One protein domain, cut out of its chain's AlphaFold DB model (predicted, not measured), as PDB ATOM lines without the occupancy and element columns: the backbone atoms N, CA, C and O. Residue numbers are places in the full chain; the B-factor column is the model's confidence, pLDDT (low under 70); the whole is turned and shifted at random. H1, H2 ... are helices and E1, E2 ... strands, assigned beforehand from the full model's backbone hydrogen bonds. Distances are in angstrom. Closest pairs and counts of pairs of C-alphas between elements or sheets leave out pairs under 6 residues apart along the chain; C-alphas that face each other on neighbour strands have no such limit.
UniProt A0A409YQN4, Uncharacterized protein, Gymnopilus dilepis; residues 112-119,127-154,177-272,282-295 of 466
ATOM      1  N   HIS A 112      40.417 -30.824 -30.355       43.72
ATOM      2  CA  HIS A 112      40.439 -32.188 -30.869       43.72
ATOM      3  C   HIS A 112      41.529 -32.301 -31.946       43.72
ATOM      4  O   HIS A 112      41.289 -32.005 -33.118       43.72
ATOM      5  N   ARG A 113      42.736 -32.735 -31.562       48.28
ATOM      6  CA  ARG A 113      43.749 -33.235 -32.503       48.28
ATOM      7  C   ARG A 113      43.287 -34.595 -33.004       48.28
ATOM      8  O   ARG A 113      43.628 -35.644 -32.474       48.28
ATOM      9  N   ARG A 114      42.395 -34.538 -33.981       42.28
ATOM     10  CA  ARG A 114      41.662 -35.694 -34.461       42.28
ATOM     11  C   ARG A 114      42.502 -36.396 -35.525       42.28
ATOM     12  O   ARG A 114      42.629 -35.885 -36.633       42.28
ATOM     13  N   PHE A 115      43.019 -37.579 -35.205       43.16
ATOM     14  CA  PHE A 115      43.361 -38.568 -36.226       43.16
ATOM     15  C   PHE A 115      42.061 -39.180 -36.715       43.16
ATOM     16  O   PHE A 115      41.609 -40.209 -36.230       43.16
ATOM     17  N   ILE A 116      41.393 -38.474 -37.627       39.88
ATOM     18  CA  ILE A 116      40.294 -39.079 -38.363       39.88
ATOM     19  C   ILE A 116      40.893 -39.743 -39.593       39.88
ATOM     20  O   ILE A 116      41.163 -39.092 -40.601       39.88
ATOM     21  N   TYR A 117      41.014 -41.059 -39.549       39.41
ATOM     22  CA  TYR A 117      40.891 -41.822 -40.780       39.41
ATOM     23  C   TYR A 117      39.388 -41.914 -41.095       39.41
ATOM     24  O   TYR A 117      38.719 -42.847 -40.672       39.41
ATOM     25  N   SER A 118      38.810 -40.881 -41.723       34.62
ATOM     26  CA  SER A 118      37.450 -40.923 -42.291       34.62
ATOM     27  C   SER A 118      37.295 -39.869 -43.385       34.62
ATOM     28  O   SER A 118      37.450 -38.681 -43.090       34.62
ATOM     29  N   PRO A 119      36.994 -40.271 -44.629       33.25
ATOM     30  CA  PRO A 119      37.009 -39.362 -45.759       33.25
ATOM     31  C   PRO A 119      35.614 -38.851 -46.169       33.25
ATOM     32  O   PRO A 119      35.375 -38.590 -47.341       33.25
ATOM     33  N   LEU A 127      24.594 -43.815 -34.641       69.25
ATOM     34  CA  LEU A 127      24.069 -43.014 -33.536       69.25
ATOM     35  C   LEU A 127      24.684 -43.450 -32.199       69.25
ATOM     36  O   LEU A 127      24.962 -42.588 -31.361       69.25
ATOM     37  N   GLY A 128      24.973 -44.748 -32.036       70.94
ATOM     38  CA  GLY A 128      25.691 -45.269 -30.872       70.94
ATOM     39  C   GLY A 128      27.095 -44.677 -30.752       70.94
ATOM     40  O   GLY A 128      27.460 -44.106 -29.726       70.94
ATOM     41  N   LEU A 129      27.864 -44.685 -31.842       73.00
ATOM     42  CA  LEU A 129      29.226 -44.153 -31.863       73.00
ATOM     43  C   LEU A 129      29.274 -42.641 -31.585       73.00
ATOM     44  O   LEU A 129      30.151 -42.178 -30.855       73.00
ATOM     45  N   LYS A 130      28.310 -41.862 -32.102       77.94
ATOM     46  CA  LYS A 130      28.207 -40.422 -31.788       77.94
ATOM     47  C   LYS A 130      28.017 -40.183 -30.290       77.94
ATOM     48  O   LYS A 130      28.664 -39.290 -29.745       77.94
ATOM     49  N   LYS A 131      27.180 -40.988 -29.628       82.69
ATOM     50  CA  LYS A 131      26.944 -40.904 -28.179       82.69
ATOM     51  C   LYS A 131      28.235 -41.155 -27.393       82.69
ATOM     52  O   LYS A 131      28.560 -40.375 -26.504       82.69
ATOM     53  N   HIS A 132      29.006 -42.180 -27.756       78.06
ATOM     54  CA  HIS A 132      30.267 -42.481 -27.069       78.06
ATOM     55  C   HIS A 132      31.346 -41.418 -27.310       78.06
ATOM     56  O   HIS A 132      32.049 -41.051 -26.374       78.06
ATOM     57  N   ILE A 133      31.445 -40.867 -28.525       74.81
ATOM     58  CA  ILE A 133      32.376 -39.763 -28.817       74.81
ATOM     59  C   ILE A 133      32.014 -38.521 -27.997       74.81
ATOM     60  O   ILE A 133      32.898 -37.864 -27.460       74.81
ATOM     61  N   GLN A 134      30.723 -38.203 -27.871       78.12
ATOM     62  CA  GLN A 134      30.258 -37.086 -27.039       78.12
ATOM     63  C   GLN A 134      30.485 -37.327 -25.540       78.12
ATOM     64  O   GLN A 134      30.649 -36.368 -24.791       78.12
ATOM     65  N   GLY A 135      30.500 -38.591 -25.109       80.81
ATOM     66  CA  GLY A 135      30.802 -38.989 -23.734       80.81
ATOM     67  C   GLY A 135      32.295 -39.140 -23.424       80.81
ATOM     68  O   GLY A 135      32.650 -39.323 -22.259       80.81
ATOM     69  N   ALA A 136      33.173 -39.082 -24.431       79.75
ATOM     70  CA  ALA A 136      34.606 -39.234 -24.231       79.75
ATOM     71  C   ALA A 136      35.155 -38.066 -23.399       79.75
ATOM     72  O   ALA A 136      34.947 -36.893 -23.712       79.75
ATOM     73  N   LYS A 137      35.869 -38.394 -22.322       85.69
ATOM     74  CA  LYS A 137      36.536 -37.411 -21.458       85.69
ATOM     75  C   LYS A 137      37.853 -36.953 -22.102       85.69
ATOM     76  O   LYS A 137      38.458 -37.716 -22.855       85.69
ATOM     77  N   GLY A 138      38.320 -35.750 -21.764       87.12
ATOM     78  CA  GLY A 138      39.621 -35.206 -22.183       87.12
ATOM     79  C   GLY A 138      39.530 -33.995 -23.116       87.12
ATOM     80  O   GLY A 138      38.505 -33.748 -23.747       87.12
ATOM     81  N   ASN A 139      40.613 -33.223 -23.179       88.38
ATOM     82  CA  ASN A 139      40.729 -32.038 -24.030       88.38
ATOM     83  C   ASN A 139      41.342 -32.357 -25.401       88.38
ATOM     84  O   ASN A 139      40.989 -31.712 -26.392       88.38
ATOM     85  N   CYS A 140      42.240 -33.344 -25.447       90.75
ATOM     86  CA  CYS A 140      43.009 -33.763 -26.614       90.75
ATOM     87  C   CYS A 140      42.852 -35.279 -26.797       90.75
ATOM     88  O   CYS A 140      43.560 -36.075 -26.179       90.75
ATOM     89  N   THR A 141      41.919 -35.680 -27.660       91.12
ATOM     90  CA  THR A 141      41.585 -37.094 -27.882       91.12
ATOM     91  C   THR A 141      42.253 -37.654 -29.134       91.12
ATOM     92  O   THR A 141      41.984 -37.176 -30.238       91.12
ATOM     93  N   LEU A 142      43.038 -38.722 -28.978       92.50
ATOM     94  CA  LEU A 142      43.464 -39.597 -30.068       92.50
ATOM     95  C   LEU A 142      42.371 -40.635 -30.333       92.50
ATOM     96  O   LEU A 142      42.035 -41.425 -29.453       92.50
ATOM     97  N   TRP A 143      41.820 -40.636 -31.545       90.69
ATOM     98  CA  TRP A 143      40.829 -41.617 -31.978       90.69
ATOM     99  C   TRP A 143      41.459 -42.612 -32.953       90.69
ATOM    100  O   TRP A 143      42.089 -42.211 -33.927       90.69
ATOM    101  N   ILE A 144      41.284 -43.903 -32.682       89.81
ATOM    102  CA  ILE A 144      41.761 -45.017 -33.495       89.81
ATOM    103  C   ILE A 144      40.546 -45.840 -33.954       89.81
ATOM    104  O   ILE A 144      39.846 -46.436 -33.133       89.81
ATOM    105  N   ASP A 145      40.279 -45.863 -35.264       86.06
ATOM    106  CA  ASP A 145      39.260 -46.712 -35.908       86.06
ATOM    107  C   ASP A 145      39.898 -47.466 -37.084       86.06
ATOM    108  O   ASP A 145      40.197 -46.897 -38.137       86.06
ATOM    109  N   LEU A 146      40.134 -48.762 -36.881       77.56
ATOM    110  CA  LEU A 146      40.806 -49.631 -37.851       77.56
ATOM    111  C   LEU A 146      39.846 -50.193 -38.907       77.56
ATOM    112  O   LEU A 146      40.261 -50.500 -40.024       77.56
ATOM    113  N   HIS A 147      38.558 -50.272 -38.581       71.62
ATOM    114  CA  HIS A 147      37.531 -50.816 -39.461       71.62
ATOM    115  C   HIS A 147      37.240 -49.871 -40.630       71.62
ATOM    116  O   HIS A 147      37.167 -50.283 -41.791       71.62
ATOM    117  N   HIS A 148      37.128 -48.570 -40.345       60.59
ATOM    118  CA  HIS A 148      36.842 -47.576 -41.376       60.59
ATOM    119  C   HIS A 148      37.982 -47.435 -42.401       60.59
ATOM    120  O   HIS A 148      37.729 -47.176 -43.578       60.59
ATOM    121  N   CYS A 149      39.224 -47.716 -41.989       55.69
ATOM    122  CA  CYS A 149      40.394 -47.733 -42.871       55.69
ATOM    123  C   CYS A 149      40.296 -48.772 -44.005       55.69
ATOM    124  O   CYS A 149      41.025 -48.662 -44.991       55.69
ATOM    125  N   GLN A 150      39.434 -49.789 -43.880       52.34
ATOM    126  CA  GLN A 150      39.296 -50.845 -44.887       52.34
ATOM    127  C   GLN A 150      38.096 -50.677 -45.819       52.34
ATOM    128  O   GLN A 150      38.176 -51.085 -46.977       52.34
ATOM    129  N   GLN A 151      36.993 -50.100 -45.331       47.44
ATOM    130  CA  GLN A 151      35.742 -50.008 -46.094       47.44
ATOM    131  C   GLN A 151      35.701 -48.822 -47.062       47.44
ATOM    132  O   GLN A 151      35.042 -48.897 -48.100       47.44
ATOM    133  N   CYS A 152      36.414 -47.737 -46.765       44.34
ATOM    134  CA  CYS A 152      36.531 -46.624 -47.695       44.34
ATOM    135  C   CYS A 152      37.546 -46.967 -48.793       44.34
ATOM    136  O   CYS A 152      38.757 -46.921 -48.582       44.34
ATOM    137  N   GLY A 153      37.043 -47.301 -49.984       37.53
ATOM    138  CA  GLY A 153      37.834 -47.254 -51.212       37.53
ATOM    139  C   GLY A 153      38.504 -45.880 -51.366       37.53
ATOM    140  O   GLY A 153      37.921 -44.856 -51.018       37.53
ATOM    141  N   VAL A 154      39.747 -45.887 -51.847       39.06
ATOM    142  CA  VAL A 154      40.764 -44.819 -51.774       39.06
ATOM    143  C   VAL A 154      40.453 -43.588 -52.643       39.06
ATOM    144  O   VAL A 154      41.244 -43.244 -53.510       39.06
ATOM    145  N   GLN A 177      48.698 -57.098 -43.899       77.06
ATOM    146  CA  GLN A 177      49.822 -56.911 -42.968       77.06
ATOM    147  C   GLN A 177      50.610 -55.622 -43.240       77.06
ATOM    148  O   GLN A 177      50.960 -54.909 -42.304       77.06
ATOM    149  N   ALA A 178      50.849 -55.283 -44.510       79.75
ATOM    150  CA  ALA A 178      51.589 -54.073 -44.868       79.75
ATOM    151  C   ALA A 178      50.806 -52.805 -44.491       79.75
ATOM    152  O   ALA A 178      51.387 -51.833 -44.016       79.75
ATOM    153  N   ARG A 179      49.472 -52.836 -44.625       76.00
ATOM    154  CA  ARG A 179      48.596 -51.743 -44.171       76.00
ATOM    155  C   ARG A 179      48.673 -51.550 -42.659       76.00
ATOM    156  O   ARG A 179      48.809 -50.421 -42.199       76.00
ATOM    157  N   THR A 180      48.651 -52.653 -41.911       80.06
ATOM    158  CA  THR A 180      48.785 -52.634 -40.449       80.06
ATOM    159  C   THR A 180      50.128 -52.030 -40.043       80.06
ATOM    160  O   THR A 180      50.152 -51.070 -39.284       80.06
ATOM    161  N   GLN A 181      51.241 -52.494 -40.619       85.94
ATOM    162  CA  GLN A 181      52.572 -51.972 -40.290       85.94
ATOM    163  C   GLN A 181      52.718 -50.478 -40.608       85.94
ATOM    164  O   GLN A 181      53.275 -49.724 -39.805       85.94
ATOM    165  N   ASN A 182      52.186 -50.035 -41.751       85.19
ATOM    166  CA  ASN A 182      52.188 -48.623 -42.119       85.19
ATOM    167  C   ASN A 182      51.417 -47.801 -41.089       85.19
ATOM    168  O   ASN A 182      51.908 -46.765 -40.651       85.19
ATOM    169  N   LEU A 183      50.240 -48.259 -40.665       84.06
ATOM    170  CA  LEU A 183      49.462 -47.567 -39.645       84.06
ATOM    171  C   LEU A 183      50.188 -47.504 -38.296       84.06
ATOM    172  O   LEU A 183      50.223 -46.443 -37.679       84.06
ATOM    173  N   LEU A 184      50.803 -48.601 -37.853       89.25
ATOM    174  CA  LEU A 184      51.572 -48.616 -36.607       89.25
ATOM    175  C   LEU A 184      52.727 -47.611 -36.647       89.25
ATOM    176  O   LEU A 184      52.878 -46.813 -35.730       89.25
ATOM    177  N   SER A 185      53.454 -47.559 -37.765       90.75
ATOM    178  CA  SER A 185      54.537 -46.585 -37.987       90.75
ATOM    179  C   SER A 185      54.035 -45.134 -37.950       90.75
ATOM    180  O   SER A 185      54.737 -44.224 -37.508       90.75
ATOM    181  N   HIS A 186      52.809 -44.901 -38.424       88.62
ATOM    182  CA  HIS A 186      52.152 -43.597 -38.365       88.62
ATOM    183  C   HIS A 186      51.786 -43.204 -36.932       88.62
ATOM    184  O   HIS A 186      52.070 -42.079 -36.525       88.62
ATOM    185  N   ILE A 187      51.205 -44.130 -36.165       91.69
ATOM    186  CA  ILE A 187      50.893 -43.918 -34.748       91.69
ATOM    187  C   ILE A 187      52.182 -43.611 -33.977       91.69
ATOM    188  O   ILE A 187      52.233 -42.607 -33.275       91.69
ATOM    189  N   GLU A 188      53.249 -44.388 -34.176       94.75
ATOM    190  CA  GLU A 188      54.546 -44.157 -33.528       94.75
ATOM    191  C   GLU A 188      55.092 -42.756 -33.822       94.75
ATOM    192  O   GLU A 188      55.473 -42.027 -32.905       94.75
ATOM    193  N   ARG A 189      55.097 -42.339 -35.098       94.44
ATOM    194  CA  ARG A 189      55.539 -40.990 -35.487       94.44
ATOM    195  C   ARG A 189      54.709 -39.915 -34.798       94.44
ATOM    196  O   ARG A 189      55.275 -38.947 -34.295       94.44
ATOM    197  N   PHE A 190      53.394 -40.103 -34.743       93.06
ATOM    198  CA  PHE A 190      52.495 -39.168 -34.088       93.06
ATOM    199  C   PHE A 190      52.758 -39.065 -32.578       93.06
ATOM    200  O   PHE A 190      52.847 -37.959 -32.050       93.06
ATOM    201  N   VAL A 191      52.983 -40.186 -31.888       95.12
ATOM    202  CA  VAL A 191      53.382 -40.181 -30.471       95.12
ATOM    203  C   VAL A 191      54.690 -39.410 -30.270       95.12
ATOM    204  O   VAL A 191      54.795 -38.596 -29.354       95.12
ATOM    205  N   GLN A 192      55.677 -39.583 -31.157       96.19
ATOM    206  CA  GLN A 192      56.927 -38.813 -31.096       96.19
ATOM    207  C   GLN A 192      56.725 -37.308 -31.330       96.19
ATOM    208  O   GLN A 192      57.506 -36.494 -30.833       96.19
ATOM    209  N   GLU A 193      55.719 -36.914 -32.106       93.81
ATOM    210  CA  GLU A 193      55.348 -35.510 -32.292       93.81
ATOM    211  C   GLU A 193      54.616 -34.941 -31.076       93.81
ATOM    212  O   GLU A 193      54.893 -33.797 -30.707       93.81
ATOM    213  N   ASP A 194      53.740 -35.725 -30.438       93.88
ATOM    214  CA  ASP A 194      53.040 -35.353 -29.201       93.88
ATOM    215  C   ASP A 194      54.027 -35.103 -28.055       93.88
ATOM    216  O   ASP A 194      53.976 -34.062 -27.403       93.88
ATOM    217  N   LEU A 195      55.033 -35.971 -27.913       95.19
ATOM    218  CA  LEU A 195      56.102 -35.831 -26.917       95.19
ATOM    219  C   LEU A 195      56.910 -34.527 -27.044       95.19
ATOM    220  O   LEU A 195      57.508 -34.076 -26.067       95.19
ATOM    221  N   LYS A 196      56.937 -33.902 -28.228       96.38
ATOM    222  CA  LYS A 196      57.614 -32.611 -28.458       96.38
ATOM    223  C   LYS A 196      56.738 -31.405 -28.109       96.38
ATOM    224  O   LYS A 196      57.244 -30.284 -28.065       96.38
ATOM    225  N   GLN A 197      55.437 -31.603 -27.911       93.69
ATOM    226  CA  GLN A 197      54.498 -30.545 -27.545       93.69
ATOM    227  C   GLN A 197      54.638 -30.183 -26.057       93.69
ATOM    228  O   GLN A 197      55.154 -30.976 -25.266       93.69
ATOM    229  N   PRO A 198      54.161 -29.000 -25.628       95.19
ATOM    230  CA  PRO A 198      54.033 -28.699 -24.205       95.19
ATOM    231  C   PRO A 198      53.003 -29.630 -23.528       95.19
ATOM    232  O   PRO A 198      51.993 -29.953 -24.156       95.19
ATOM    233  N   PRO A 199      53.164 -29.977 -22.232       93.75
ATOM    234  CA  PRO A 199      52.276 -30.915 -21.526       93.75
ATOM    235  C   PRO A 199      50.787 -30.553 -21.553       93.75
ATOM    236  O   PRO A 199      49.924 -31.422 -21.529       93.75
ATOM    237  N   SER A 200      50.458 -29.260 -21.637       91.31
ATOM    238  CA  SER A 200      49.072 -28.787 -21.746       91.31
ATOM    239  C   SER A 200      48.403 -29.123 -23.085       91.31
ATOM    240  O   SER A 200      47.211 -28.882 -23.236       91.31
ATOM    241  N   GLN A 201      49.171 -29.585 -24.073       91.69
ATOM    242  CA  GLN A 201      48.700 -29.966 -25.403       91.69
ATOM    243  C   GLN A 201      48.852 -31.465 -25.684       91.69
ATOM    244  O   GLN A 201      48.453 -31.890 -26.767       91.69
ATOM    245  N   HIS A 202      49.413 -32.232 -24.742       94.25
ATOM    246  CA  HIS A 202      49.550 -33.682 -24.870       94.25
ATOM    247  C   HIS A 202      48.188 -34.354 -24.979       94.25
ATOM    248  O   HIS A 202      47.180 -33.851 -24.468       94.25
ATOM    249  N   ILE A 203      48.175 -35.512 -25.628       94.38
ATOM    250  CA  ILE A 203      46.995 -36.367 -25.704       94.38
ATOM    251  C   ILE A 203      46.649 -36.844 -24.295       94.38
ATOM    252  O   ILE A 203      47.403 -37.582 -23.663       94.38
ATOM    253  N   ASP A 204      45.479 -36.443 -23.808       95.69
ATOM    254  CA  ASP A 204      44.980 -36.828 -22.490       95.69
ATOM    255  C   ASP A 204      43.877 -37.890 -22.568       95.69
ATOM    256  O   ASP A 204      43.425 -38.384 -21.533       95.69
ATOM    257  N   SER A 205      43.466 -38.283 -23.775       95.69
ATOM    258  CA  SER A 205      42.422 -39.277 -23.991       95.69
ATOM    259  C   SER A 205      42.689 -40.133 -25.221       95.69
ATOM    260  O   SER A 205      43.020 -39.617 -26.286       95.69
ATOM    261  N   VAL A 206      42.519 -41.446 -25.086       95.56
ATOM    262  CA  VAL A 206      42.582 -42.406 -26.192       95.56
ATOM    263  C   VAL A 206      41.220 -43.072 -26.332       95.56
ATOM    264  O   VAL A 206      40.708 -43.664 -25.382       95.56
ATOM    265  N   LEU A 207      40.639 -42.986 -27.526       94.25
ATOM    266  CA  LEU A 207      39.421 -43.689 -27.906       94.25
ATOM    267  C   LEU A 207      39.760 -44.694 -29.002       94.25
ATOM    268  O   LEU A 207      40.234 -44.312 -30.070       94.25
ATOM    269  N   TRP A 208      39.484 -45.970 -28.757       93.31
ATOM    270  CA  TRP A 208      39.775 -47.048 -29.693       93.31
ATOM    271  C   TRP A 208      38.512 -47.843 -29.998       93.31
ATOM    272  O   TRP A 208      37.855 -48.357 -29.095       93.31
ATOM    273  N   ARG A 209      38.181 -47.966 -31.282       90.81
ATOM    274  CA  ARG A 209      37.151 -48.892 -31.745       90.81
ATOM    275  C   ARG A 209      37.725 -50.298 -31.934       90.81
ATOM    276  O   ARG A 209      38.573 -50.498 -32.799       90.81
ATOM    277  N   VAL A 210      37.254 -51.234 -31.124       89.25
ATOM    278  CA  VAL A 210      37.616 -52.652 -31.130       89.25
ATOM    279  C   VAL A 210      36.593 -53.415 -31.969       89.25
ATOM    280  O   VAL A 210      35.397 -53.136 -31.923       89.25
ATOM    281  N   ASN A 211      37.056 -54.370 -32.759       84.81
ATOM    282  CA  ASN A 211      36.220 -55.328 -33.475       84.81
ATOM    283  C   ASN A 211      37.005 -56.625 -33.701       84.81
ATOM    284  O   ASN A 211      38.230 -56.620 -33.589       84.81
ATOM    285  N   ASN A 212      36.310 -57.702 -34.070       77.69
ATOM    286  CA  ASN A 212      36.858 -59.064 -34.066       77.69
ATOM    287  C   ASN A 212      38.121 -59.194 -34.927       77.69
ATOM    288  O   ASN A 212      39.036 -59.951 -34.613       77.69
ATOM    289  N   ASP A 213      38.181 -58.425 -36.011       78.19
ATOM    290  CA  ASP A 213      39.301 -58.438 -36.948       78.19
ATOM    291  C   ASP A 213      40.445 -57.483 -36.551       78.19
ATOM    292  O   ASP A 213      41.546 -57.582 -37.099       78.19
ATOM    293  N   PHE A 214      40.205 -56.541 -35.630       74.69
ATOM    294  CA  PHE A 214      41.166 -55.502 -35.242       74.69
ATOM    295  C   PHE A 214      41.169 -55.219 -33.739       74.69
ATOM    296  O   PHE A 214      41.192 -54.063 -33.300       74.69
ATOM    297  N   GLU A 215      41.214 -56.282 -32.940       83.19
ATOM    298  CA  GLU A 215      41.586 -56.150 -31.538       83.19
ATOM    299  C   GLU A 215      42.959 -55.448 -31.423       83.19
ATOM    300  O   GLU A 215      43.869 -55.731 -32.215       83.19
ATOM    301  N   PRO A 216      43.140 -54.520 -30.462       88.44
ATOM    302  CA  PRO A 216      44.430 -53.900 -30.188       88.44
ATOM    303  C   PRO A 216      45.542 -54.937 -29.950       88.44
ATOM    304  O   PRO A 216      45.695 -55.490 -28.859       88.44
ATOM    305  N   THR A 217      46.362 -55.189 -30.971       91.25
ATOM    306  CA  THR A 217      47.481 -56.132 -30.866       91.25
ATOM    307  C   THR A 217      48.574 -55.589 -29.936       91.25
ATOM    308  O   THR A 217      48.676 -54.375 -29.729       91.25
ATOM    309  N   PRO A 218      49.469 -56.441 -29.403       94.12
ATOM    310  CA  PRO A 218      50.607 -55.966 -28.618       94.12
ATOM    311  C   PRO A 218      51.499 -54.953 -29.354       94.12
ATOM    312  O   PRO A 218      52.043 -54.054 -28.717       94.12
ATOM    313  N   ASP A 219      51.657 -55.074 -30.679       93.19
ATOM    314  CA  ASP A 219      52.362 -54.071 -31.494       93.19
ATOM    315  C   ASP A 219      51.591 -52.744 -31.548       93.19
ATOM    316  O   ASP A 219      52.196 -51.679 -31.458       93.19
ATOM    317  N   ALA A 220      50.259 -52.795 -31.624       92.69
ATOM    318  CA  ALA A 220      49.420 -51.606 -31.645       92.69
ATOM    319  C   ALA A 220      49.447 -50.841 -30.312       92.69
ATOM    320  O   ALA A 220      49.555 -49.617 -30.311       92.69
ATOM    321  N   TRP A 221      49.458 -51.545 -29.178       95.19
ATOM    322  CA  TRP A 221      49.712 -50.918 -27.877       95.19
ATOM    323  C   TRP A 221      51.117 -50.319 -27.793       95.19
ATOM    324  O   TRP A 221      51.270 -49.196 -27.315       95.19
ATOM    325  N   ARG A 222      52.143 -51.029 -28.288       95.88
ATOM    326  CA  ARG A 222      53.523 -50.520 -28.331       95.88
ATOM    327  C   ARG A 222      53.669 -49.269 -29.192       95.88
ATOM    328  O   ARG A 222      54.456 -48.402 -28.833       95.88
ATOM    329  N   ALA A 223      52.893 -49.136 -30.264       95.44
ATOM    330  CA  ALA A 223      52.888 -47.921 -31.072       95.44
ATOM    331  C   ALA A 223      52.404 -46.685 -30.287       95.44
ATOM    332  O   ALA A 223      52.787 -45.566 -30.615       95.44
ATOM    333  N   LEU A 224      51.606 -46.885 -29.229       96.31
ATOM    334  CA  LEU A 224      51.156 -45.840 -28.302       96.31
ATOM    335  C   LEU A 224      52.109 -45.612 -27.110       96.31
ATOM    336  O   LEU A 224      51.812 -44.800 -26.227       96.31
ATOM    337  N   ASP A 225      53.231 -46.334 -27.041       96.81
ATOM    338  CA  ASP A 225      54.215 -46.204 -25.965       96.81
ATOM    339  C   ASP A 225      54.873 -44.817 -26.000       96.81
ATOM    340  O   ASP A 225      55.453 -44.402 -27.003       96.81
ATOM    341  N   GLY A 226      54.782 -44.097 -24.882       95.62
ATOM    342  CA  GLY A 226      55.208 -42.703 -24.747       95.62
ATOM    343  C   GLY A 226      54.057 -41.753 -24.420       95.62
ATOM    344  O   GLY A 226      54.298 -40.711 -23.817       95.62
ATOM    345  N   LEU A 227      52.811 -42.119 -24.733       96.31
ATOM    346  CA  LEU A 227      51.646 -41.351 -24.291       96.31
ATOM    347  C   LEU A 227      51.427 -41.476 -22.773       96.31
ATOM    348  O   LEU A 227      51.784 -42.484 -22.164       96.31
ATOM    349  N   SER A 228      50.777 -40.472 -22.173       95.75
ATOM    350  CA  SER A 228      50.301 -40.514 -20.778       95.75
ATOM    351  C   SER A 228      48.829 -40.078 -20.680       95.75
ATOM    352  O   SER A 228      48.513 -39.038 -20.093       95.75
ATOM    353  N   PRO A 229      47.898 -40.826 -21.304       97.06
ATOM    354  CA  PRO A 229      46.497 -40.449 -21.317       97.06
ATOM    355  C   PRO A 229      45.876 -40.586 -19.926       97.06
ATOM    356  O   PRO A 229      46.161 -41.518 -19.174       97.06
ATOM    357  N   LYS A 230      44.943 -39.685 -19.619       97.88
ATOM    358  CA  LYS A 230      44.100 -39.736 -18.418       97.88
ATOM    359  C   LYS A 230      42.852 -40.580 -18.608       97.88
ATOM    360  O   LYS A 230      42.291 -41.078 -17.627       97.88
ATOM    361  N   HIS A 231      42.428 -40.741 -19.855       97.62
ATOM    362  CA  HIS A 231      41.181 -41.390 -20.219       97.62
ATOM    363  C   HIS A 231      41.428 -42.441 -21.303       97.62
ATOM    364  O   HIS A 231      42.057 -42.152 -22.320       97.62
ATOM    365  N   LEU A 232      40.913 -43.651 -21.099       97.38
ATOM    366  CA  LEU A 232      40.873 -44.702 -22.114       97.38
ATOM    367  C   LEU A 232      39.418 -45.094 -22.360       97.38
ATOM    368  O   LEU A 232      38.691 -45.394 -21.416       97.38
ATOM    369  N   THR A 233      38.994 -45.086 -23.621       96.38
ATOM    370  CA  THR A 233      37.674 -45.553 -24.055       96.38
ATOM    371  C   THR A 233      37.844 -46.625 -25.123       96.38
ATOM    372  O   THR A 233      38.427 -46.353 -26.168       96.38
ATOM    373  N   LEU A 234      37.330 -47.825 -24.870       95.12
ATOM    374  CA  LEU A 234      37.315 -48.936 -25.818       95.12
ATOM    375  C   LEU A 234      35.875 -49.216 -26.225       95.12
ATOM    376  O   LEU A 234      35.018 -49.396 -25.363       95.12
ATOM    377  N   ILE A 235      35.615 -49.219 -27.527       93.81
ATOM    378  CA  ILE A 235      34.277 -49.408 -28.088       93.81
ATOM    379  C   ILE A 235      34.301 -50.643 -28.975       93.81
ATOM    380  O   ILE A 235      34.783 -50.572 -30.103       93.81
ATOM    381  N   GLY A 236      33.802 -51.752 -28.450       92.25
ATOM    382  CA  GLY A 236      33.450 -52.952 -29.189       92.25
ATOM    383  C   GLY A 236      32.149 -52.800 -29.974       92.25
ATOM    384  O   GLY A 236      31.407 -51.827 -29.828       92.25
ATOM    385  N   GLY A 237      31.894 -53.781 -30.832       86.12
ATOM    386  CA  GLY A 237      30.586 -54.061 -31.410       86.12
ATOM    387  C   GLY A 237      29.798 -55.033 -30.532       86.12
ATOM    388  O   GLY A 237      29.685 -54.840 -29.328       86.12
ATOM    389  N   ASP A 238      29.272 -56.093 -31.141       79.94
ATOM    390  CA  ASP A 238      28.565 -57.151 -30.426       79.94
ATOM    391  C   ASP A 238      29.513 -58.325 -30.160       79.94
ATOM    392  O   ASP A 238      30.103 -58.874 -31.089       79.94
ATOM    393  N   TYR A 239      29.610 -58.749 -28.898       81.56
ATOM    394  CA  TYR A 239      30.398 -59.916 -28.472       81.56
ATOM    395  C   TYR A 239      31.914 -59.811 -28.704       81.56
ATOM    396  O   TYR A 239      32.592 -60.830 -28.801       81.56
ATOM    397  N   GLU A 240      32.448 -58.592 -28.758       85.69
ATOM    398  CA  GLU A 240      33.876 -58.360 -28.983       85.69
ATOM    399  C   GLU A 240      34.686 -58.545 -27.698       85.69
ATOM    400  O   GLU A 240      34.442 -57.846 -26.714       85.69
ATOM    401  N   ASP A 241      35.665 -59.451 -27.699       88.56
ATOM    402  CA  ASP A 241      36.617 -59.561 -26.588       88.56
ATOM    403  C   ASP A 241      37.698 -58.480 -26.700       88.56
ATOM    404  O   ASP A 241      37.994 -57.957 -27.776       88.56
ATOM    405  N   CYS A 242      38.271 -58.101 -25.562       89.19
ATOM    406  CA  CYS A 242      39.362 -57.144 -25.539       89.19
ATOM    407  C   CYS A 242      40.318 -57.414 -24.384       89.19
ATOM    408  O   CYS A 242      39.978 -57.268 -23.206       89.19
ATOM    409  N   SER A 243      41.561 -57.719 -24.740       90.69
ATOM    410  CA  SER A 243      42.663 -57.865 -23.813       90.69
ATOM    411  C   SER A 243      43.425 -56.555 -23.638       90.69
ATOM    412  O   SER A 243      43.973 -55.967 -24.572       90.69
ATOM    413  N   LEU A 244      43.551 -56.134 -22.378       93.38
ATOM    414  CA  LEU A 244      44.427 -55.033 -21.980       93.38
ATOM    415  C   LEU A 244      45.797 -55.506 -21.480       93.38
ATOM    416  O   LEU A 244      46.607 -54.686 -21.042       93.38
ATOM    417  N   ALA A 245      46.091 -56.807 -21.541       93.81
ATOM    418  CA  ALA A 245      47.305 -57.380 -20.959       93.81
ATOM    419  C   ALA A 245      48.587 -56.720 -21.500       93.81
ATOM    420  O   ALA A 245      49.538 -56.480 -20.749       93.81
ATOM    421  N   ALA A 246      48.600 -56.346 -22.782       93.94
ATOM    422  CA  ALA A 246      49.736 -55.704 -23.439       93.94
ATOM    423  C   ALA A 246      50.093 -54.314 -22.873       93.94
ATOM    424  O   ALA A 246      51.255 -53.919 -22.961       93.94
ATOM    425  N   LEU A 247      49.173 -53.608 -22.196       94.06
ATOM    426  CA  LEU A 247      49.503 -52.348 -21.508       94.06
ATOM    427  C   LEU A 247      50.573 -52.542 -20.421       94.06
ATOM    428  O   LEU A 247      51.351 -51.634 -20.129       94.06
ATOM    429  N   SER A 248      50.669 -53.742 -19.837       94.12
ATOM    430  CA  SER A 248      51.718 -54.064 -18.859       94.12
ATOM    431  C   SER A 248      53.130 -54.112 -19.457       94.12
ATOM    432  O   SER A 248      54.105 -54.097 -18.708       94.12
ATOM    433  N   GLN A 249      53.243 -54.156 -20.787       94.62
ATOM    434  CA  GLN A 249      54.504 -54.291 -21.518       94.62
ATOM    435  C   GLN A 249      55.027 -52.954 -22.064       94.62
ATOM    436  O   GLN A 249      56.131 -52.914 -22.609       94.62
ATOM    437  N   LEU A 250      54.265 -51.864 -21.924       95.56
ATOM    438  CA  LEU A 250      54.705 -50.530 -22.337       95.56
ATOM    439  C   LEU A 250      55.910 -50.080 -21.507       95.56
ATOM    440  O   LEU A 250      55.926 -50.256 -20.285       95.56
ATOM    441  N   LYS A 251      56.901 -49.452 -22.147       95.12
ATOM    442  CA  LYS A 251      58.050 -48.872 -21.437       95.12
ATOM    443  C   LYS A 251      57.603 -47.675 -20.601       95.12
ATOM    444  O   LYS A 251      57.977 -47.574 -19.434       95.12
ATOM    445  N   HIS A 252      56.759 -46.818 -21.170       93.44
ATOM    446  CA  HIS A 252      56.101 -45.716 -20.482       93.44
ATOM    447  C   HIS A 252      54.703 -46.168 -20.085       93.44
ATOM    448  O   HIS A 252      53.737 -46.066 -20.839       93.44
ATOM    449  N   GLN A 253      54.605 -46.717 -18.878       92.56
ATOM    450  CA  GLN A 253      53.312 -47.025 -18.283       92.56
ATOM    451  C   GLN A 253      52.482 -45.734 -18.229       92.56
ATOM    452  O   GLN A 253      52.973 -44.734 -17.712       92.56
ATOM    453  N   TRP A 254      51.240 -45.764 -18.722       95.56
ATOM    454  CA  TRP A 254      50.242 -44.684 -18.612       95.56
ATOM    455  C   TRP A 254      49.840 -44.404 -17.152       95.56
ATOM    456  O   TRP A 254      48.723 -44.677 -16.705       95.56
ATOM    457  N   SER A 255      50.798 -43.946 -16.352       93.75
ATOM    458  CA  SER A 255      50.682 -43.797 -14.905       93.75
ATOM    459  C   SER A 255      49.587 -42.825 -14.493       93.75
ATOM    460  O   SER A 255      49.124 -42.907 -13.353       93.75
ATOM    461  N   ASP A 256      49.196 -41.956 -15.424       96.12
ATOM    462  CA  ASP A 256      48.182 -40.925 -15.277       96.12
ATOM    463  C   ASP A 256      46.796 -41.395 -15.729       96.12
ATOM    464  O   ASP A 256      45.891 -40.574 -15.805       96.12
ATOM    465  N   LEU A 257      46.584 -42.681 -16.024       97.56
ATOM    466  CA  LEU A 257      45.269 -43.194 -16.403       97.56
ATOM    467  C   LEU A 257      44.307 -43.175 -15.201       97.56
ATOM    468  O   LEU A 257      44.488 -43.909 -14.229       97.56
ATOM    469  N   HIS A 258      43.252 -42.358 -15.283       97.56
ATOM    470  CA  HIS A 258      42.261 -42.172 -14.215       97.56
ATOM    471  C   HIS A 258      40.899 -42.778 -14.541       97.56
ATOM    472  O   HIS A 258      40.189 -43.183 -13.619       97.56
ATOM    473  N   THR A 259      40.509 -42.812 -15.817       98.12
ATOM    474  CA  THR A 259      39.180 -43.288 -16.215       98.12
ATOM    475  C   THR A 259      39.266 -44.330 -17.315       98.12
ATOM    476  O   THR A 259      39.966 -44.121 -18.307       98.12
ATOM    477  N   LEU A 260      38.484 -45.394 -17.170       97.81
ATOM    478  CA  LEU A 260      38.308 -46.421 -18.185       97.81
ATOM    479  C   LEU A 260      36.831 -46.509 -18.575       97.81
ATOM    480  O   LEU A 260      35.973 -46.640 -17.708       97.81
ATOM    481  N   THR A 261      36.552 -46.472 -19.871       97.44
ATOM    482  CA  THR A 261      35.229 -46.745 -20.432       97.44
ATOM    483  C   THR A 261      35.332 -47.941 -21.364       97.44
ATOM    484  O   THR A 261      36.139 -47.925 -22.291       97.44
ATOM    485  N   LEU A 262      34.513 -48.958 -21.132       96.06
ATOM    486  CA  LEU A 262      34.332 -50.098 -22.024       96.06
ATOM    487  C   LEU A 262      32.902 -50.045 -22.549       96.06
ATOM    488  O   LEU A 262      31.971 -49.923 -21.755       96.06
ATOM    489  N   ALA A 263      32.725 -50.106 -23.862       95.06
ATOM    490  CA  ALA A 263      31.418 -50.123 -24.501       95.06
ATOM    491  C   ALA A 263      31.323 -51.320 -25.449       95.06
ATOM    492  O   ALA A 263      32.245 -51.512 -26.231       95.06
ATOM    493  N   GLY A 264      30.263 -52.128 -25.380       93.12
ATOM    494  CA  GLY A 264      30.070 -53.284 -26.272       93.12
ATOM    495  C   GLY A 264      31.141 -54.379 -26.150       93.12
ATOM    496  O   GLY A 264      31.370 -55.141 -27.082       93.12
ATOM    497  N   ILE A 265      31.853 -54.452 -25.022       93.50
ATOM    498  CA  ILE A 265      32.888 -55.472 -24.811       93.50
ATOM    499  C   ILE A 265      32.262 -56.708 -24.166       93.50
ATOM    500  O   ILE A 265      31.515 -56.599 -23.193       93.50
ATOM    501  N   SER A 266      32.593 -57.886 -24.677       92.69
ATOM    502  CA  SER A 266      32.235 -59.182 -24.115       92.69
ATOM    503  C   SER A 266      33.485 -59.924 -23.675       92.69
ATOM    504  O   SER A 266      34.224 -60.428 -24.514       92.69
ATOM    505  N   SER A 267      33.708 -60.045 -22.368       89.12
ATOM    506  CA  SER A 267      34.895 -60.726 -21.851       89.12
ATOM    507  C   SER A 267      34.587 -61.544 -20.606       89.12
ATOM    508  O   SER A 267      33.765 -61.174 -19.765       89.12
ATOM    509  N   THR A 268      35.273 -62.679 -20.484       86.38
ATOM    510  CA  THR A 268      35.174 -63.562 -19.311       86.38
ATOM    511  C   THR A 268      36.419 -63.526 -18.432       86.38
ATOM    512  O   THR A 268      36.321 -63.881 -17.260       86.38
ATOM    513  N   THR A 269      37.557 -63.047 -18.950       86.88
ATOM    514  CA  THR A 269      38.849 -63.031 -18.241       86.88
ATOM    515  C   THR A 269      39.392 -61.624 -17.983       86.88
ATOM    516  O   THR A 269      40.446 -61.483 -17.364       86.88
ATOM    517  N   PHE A 270      38.667 -60.568 -18.380       91.00
ATOM    518  CA  PHE A 270      39.127 -59.179 -18.278       91.00
ATOM    519  C   PHE A 270      39.704 -58.811 -16.899       91.00
ATOM    520  O   PHE A 270      40.788 -58.232 -16.814       91.00
ATOM    521  N   ALA A 271      39.016 -59.154 -15.805       88.81
ATOM    522  CA  ALA A 271      39.478 -58.831 -14.452       88.81
ATOM    523  C   ALA A 271      40.762 -59.568 -14.038       88.81
ATOM    524  O   ALA A 271      41.540 -59.015 -13.252       88.81
ATOM    525  N   GLU A 272      40.979 -60.791 -14.530       88.88
ATOM    526  CA  GLU A 272      42.147 -61.618 -14.198       88.88
ATOM    527  C   GLU A 272      43.398 -61.115 -14.926       88.88
ATOM    528  O   GLU A 272      44.459 -60.964 -14.312       88.88
ATOM    529  N   SER A 282      40.149 -44.306 -11.016       98.25
ATOM    530  CA  SER A 282      39.155 -43.810 -10.067       98.25
ATOM    531  C   SER A 282      37.732 -43.940 -10.598       98.25
ATOM    532  O   SER A 282      36.799 -43.957  -9.799       98.25
ATOM    533  N   SER A 283      37.571 -44.092 -11.917       98.56
ATOM    534  CA  SER A 283      36.279 -44.127 -12.603       98.56
ATOM    535  C   SER A 283      36.255 -45.246 -13.646       98.56
ATOM    536  O   SER A 283      37.163 -45.330 -14.482       98.56
ATOM    537  N   LEU A 284      35.232 -46.098 -13.588       98.31
ATOM    538  CA  LEU A 284      34.981 -47.177 -14.543       98.31
ATOM    539  C   LEU A 284      33.553 -47.067 -15.084       98.31
ATOM    540  O   LEU A 284      32.597 -47.090 -14.310       98.31
ATOM    541  N   THR A 285      33.424 -47.002 -16.405       97.88
ATOM    542  CA  THR A 285      32.139 -47.063 -17.108       97.88
ATOM    543  C   THR A 285      32.079 -48.325 -17.956       97.88
ATOM    544  O   THR A 285      32.976 -48.569 -18.760       97.88
ATOM    545  N   LEU A 286      31.012 -49.097 -17.797       96.75
ATOM    546  CA  LEU A 286      30.711 -50.300 -18.563       96.75
ATOM    547  C   LEU A 286      29.389 -50.065 -19.293       96.75
ATOM    548  O   LEU A 286      28.357 -49.920 -18.648       96.75
ATOM    549  N   ASP A 287      29.423 -49.968 -20.616       95.12
ATOM    550  CA  ASP A 287      28.271 -49.616 -21.447       95.12
ATOM    551  C   ASP A 287      27.921 -50.780 -22.381       95.12
ATOM    552  O   ASP A 287      28.709 -51.143 -23.246       95.12
ATOM    553  N   HIS A 288      26.777 -51.427 -22.176       93.75
ATOM    554  CA  HIS A 288      26.358 -52.633 -22.903       93.75
ATOM    555  C   HIS A 288      27.409 -53.765 -22.896       93.75
ATOM    556  O   HIS A 288      27.474 -54.564 -23.828       93.75
ATOM    557  N   CYS A 289      28.239 -53.859 -21.854       93.44
ATOM    558  CA  CYS A 289      29.229 -54.932 -21.735       93.44
ATOM    559  C   CYS A 289      28.559 -56.269 -21.385       93.44
ATOM    560  O   CYS A 289      27.579 -56.291 -20.649       93.44
ATOM    561  N   TYR A 290      29.090 -57.384 -21.890       90.94
ATOM    562  CA  TYR A 290      28.549 -58.724 -21.648       90.94
ATOM    563  C   TYR A 290      29.562 -59.619 -20.922       90.94
ATOM    564  O   TYR A 290      30.729 -59.699 -21.293       90.94
ATOM    565  N   GLY A 291      29.124 -60.298 -19.864       90.00
ATOM    566  CA  GLY A 291      30.002 -61.011 -18.930       90.00
ATOM    567  C   GLY A 291      29.937 -60.409 -17.529       90.00
ATOM    568  O   GLY A 291      29.162 -59.492 -17.283       90.00
ATOM    569  N   LEU A 292      30.714 -60.953 -16.589       88.38
ATOM    570  CA  LEU A 292      30.616 -60.598 -15.161       88.38
ATOM    571  C   LEU A 292      31.883 -59.943 -14.604       88.38
ATOM    572  O   LEU A 292      31.816 -59.078 -13.732       88.38
ATOM    573  N   HIS A 293      33.045 -60.334 -15.121       93.44
ATOM    574  CA  HIS A 293      34.344 -60.057 -14.514       93.44
ATOM    575  C   HIS A 293      35.029 -58.848 -15.162       93.44
ATOM    576  O   HIS A 293      36.128 -58.958 -15.697       93.44
ATOM    577  N   PHE A 294      34.374 -57.684 -15.122       94.31
ATOM    578  CA  PHE A 294      34.916 -56.436 -15.687       94.31
ATOM    579  C   PHE A 294      35.622 -55.541 -14.673       94.31
ATOM    580  O   PHE A 294      36.457 -54.718 -15.044       94.31
ATOM    581  N   VAL A 295      35.301 -55.673 -13.388       95.81
ATOM    582  CA  VAL A 295      35.946 -54.881 -12.339       95.81
ATOM    583  C   VAL A 295      37.338 -55.458 -12.070       95.81
ATOM    584  O   VAL A 295      37.433 -56.589 -11.591       95.81
TER     585      VAL A 295
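Overview. This is residues 112 to 119, 127 to 154, 177 to 272 and 282 to 295 of the 466 residues of an uncharacterized protein of Gymnopilus dilepis (UniProt A0A409YQN4). The chain is wound in stacked right-handed turns: five parallel strands, E1 to E5, make a twisted wall on one side, and the helices H3, H4 and H5 make a row on the other side, standing off from one face of that wall. A short helix, H1, covers part of the wall's opposite face, over E3, and the small H2 follows E1 after a tight link of 2 residues, off the sheet. The printed part has 146 residues, with five named helices and five named strands in the order H1 E1 H2 H3 E2 H4 E3 H5 E4 E5. The sheet runs E1 E2 E3 E4 E5, all parallel, and the class is mixed, helices and strands. The whole is compact, with a radius of gyration of the C-alphas of 14.7 A, and spans 41 by 39 by 30 A.

Arrangement. After residues 112 to 119 and a cut comes H1, residues 127 to 135. It is on the sheet at a height of 9.7 A and lies over E3, residues 231 to 240, running along the strands at 15 degrees to E3 on the local plane. E1, residues 141 to 145, is an edge strand. Its neighbour E2, residues 205 to 209, is parallel to it at 12 degrees, with N 142 and O 205 within hydrogen-bond range at 2.8 A. E2 and E3 are parallel at 11 degrees, with N 208 and O 233 at 2.8 A. E3 bends by 88 degrees at residue 237. E4, residues 259 to 265, is parallel to E3 at 11 degrees, with N 236 and O 263 at 2.7 A. The other edge strand, E5, residues 283 to 287, is parallel to E4 at 14 degrees, with N 264 and O 287 at 2.8 A. The sheet is twisted, its C-alphas lying up to 4.2 A off the best plane. H2, residues 148 to 151, touches no helix and is not on the sheet. H3, residues 177 to 194, is only just not on the sheet, with 4 pairs of C-alphas within 10 A. With residues 184 to 191 alone it touches H4, residues 218 to 223, at a steep tilt of 41 degrees, the same way; the closest C-alphas, of Glu 188 and Ala 223, are 4.8 A apart. H4 touches H5, residues 245 to 249, the closest C-alphas being those of Pro 218 and Ala 246 at 5.3 A. H3 and H5 are apart, and neither H4 nor H5 is on the sheet. Two strand-helix-strand units, parallel neighbour strands with a helix between them along the chain, are E2, H4, E3 and E3, H5, E4, each with a right-handed crossover. Every O i to N i+4 pair is within hydrogen-bond range in H1, H3 and H4; H5 has 0 of 1, but 2 of 2 O i to N i+3 pairs, and H2 is too short for an i+4 pair.

Along the chain. H1 is 12.6 A long and begins at C-alpha 127 (24.069, -43.014, -33.536). E1 is 12.7 A long, H2 5.4 A and H3 25.8 A. H3 begins at C-alpha 177 (49.822, -56.911, -42.968). E2 measures 13.4 A, H4 8.7 A, E3 20.4 A, H5 7.9 A and E4 16.2 A. E5, 13.1 A long, ends at C-alpha 287 (28.271, -49.616, -21.447).

Size, cuts and confidence. The two C-alphas farthest apart, of Val 154 and Ser 282, are 41.8 A from each other. Residues 120 to 126, 155 to 176 and 273 to 281 are not printed; the C-alpha gaps across these cuts are 18.2, 17.5 and 18.5 A. Of the links that are printed whole, H1 to E1, E1 to H2 and E3 to H5 are tight, and no link is long. The mean pLDDT of the printed part is 85.6, with values under 70 at residues 112 to 119, 127 and 148 to 154.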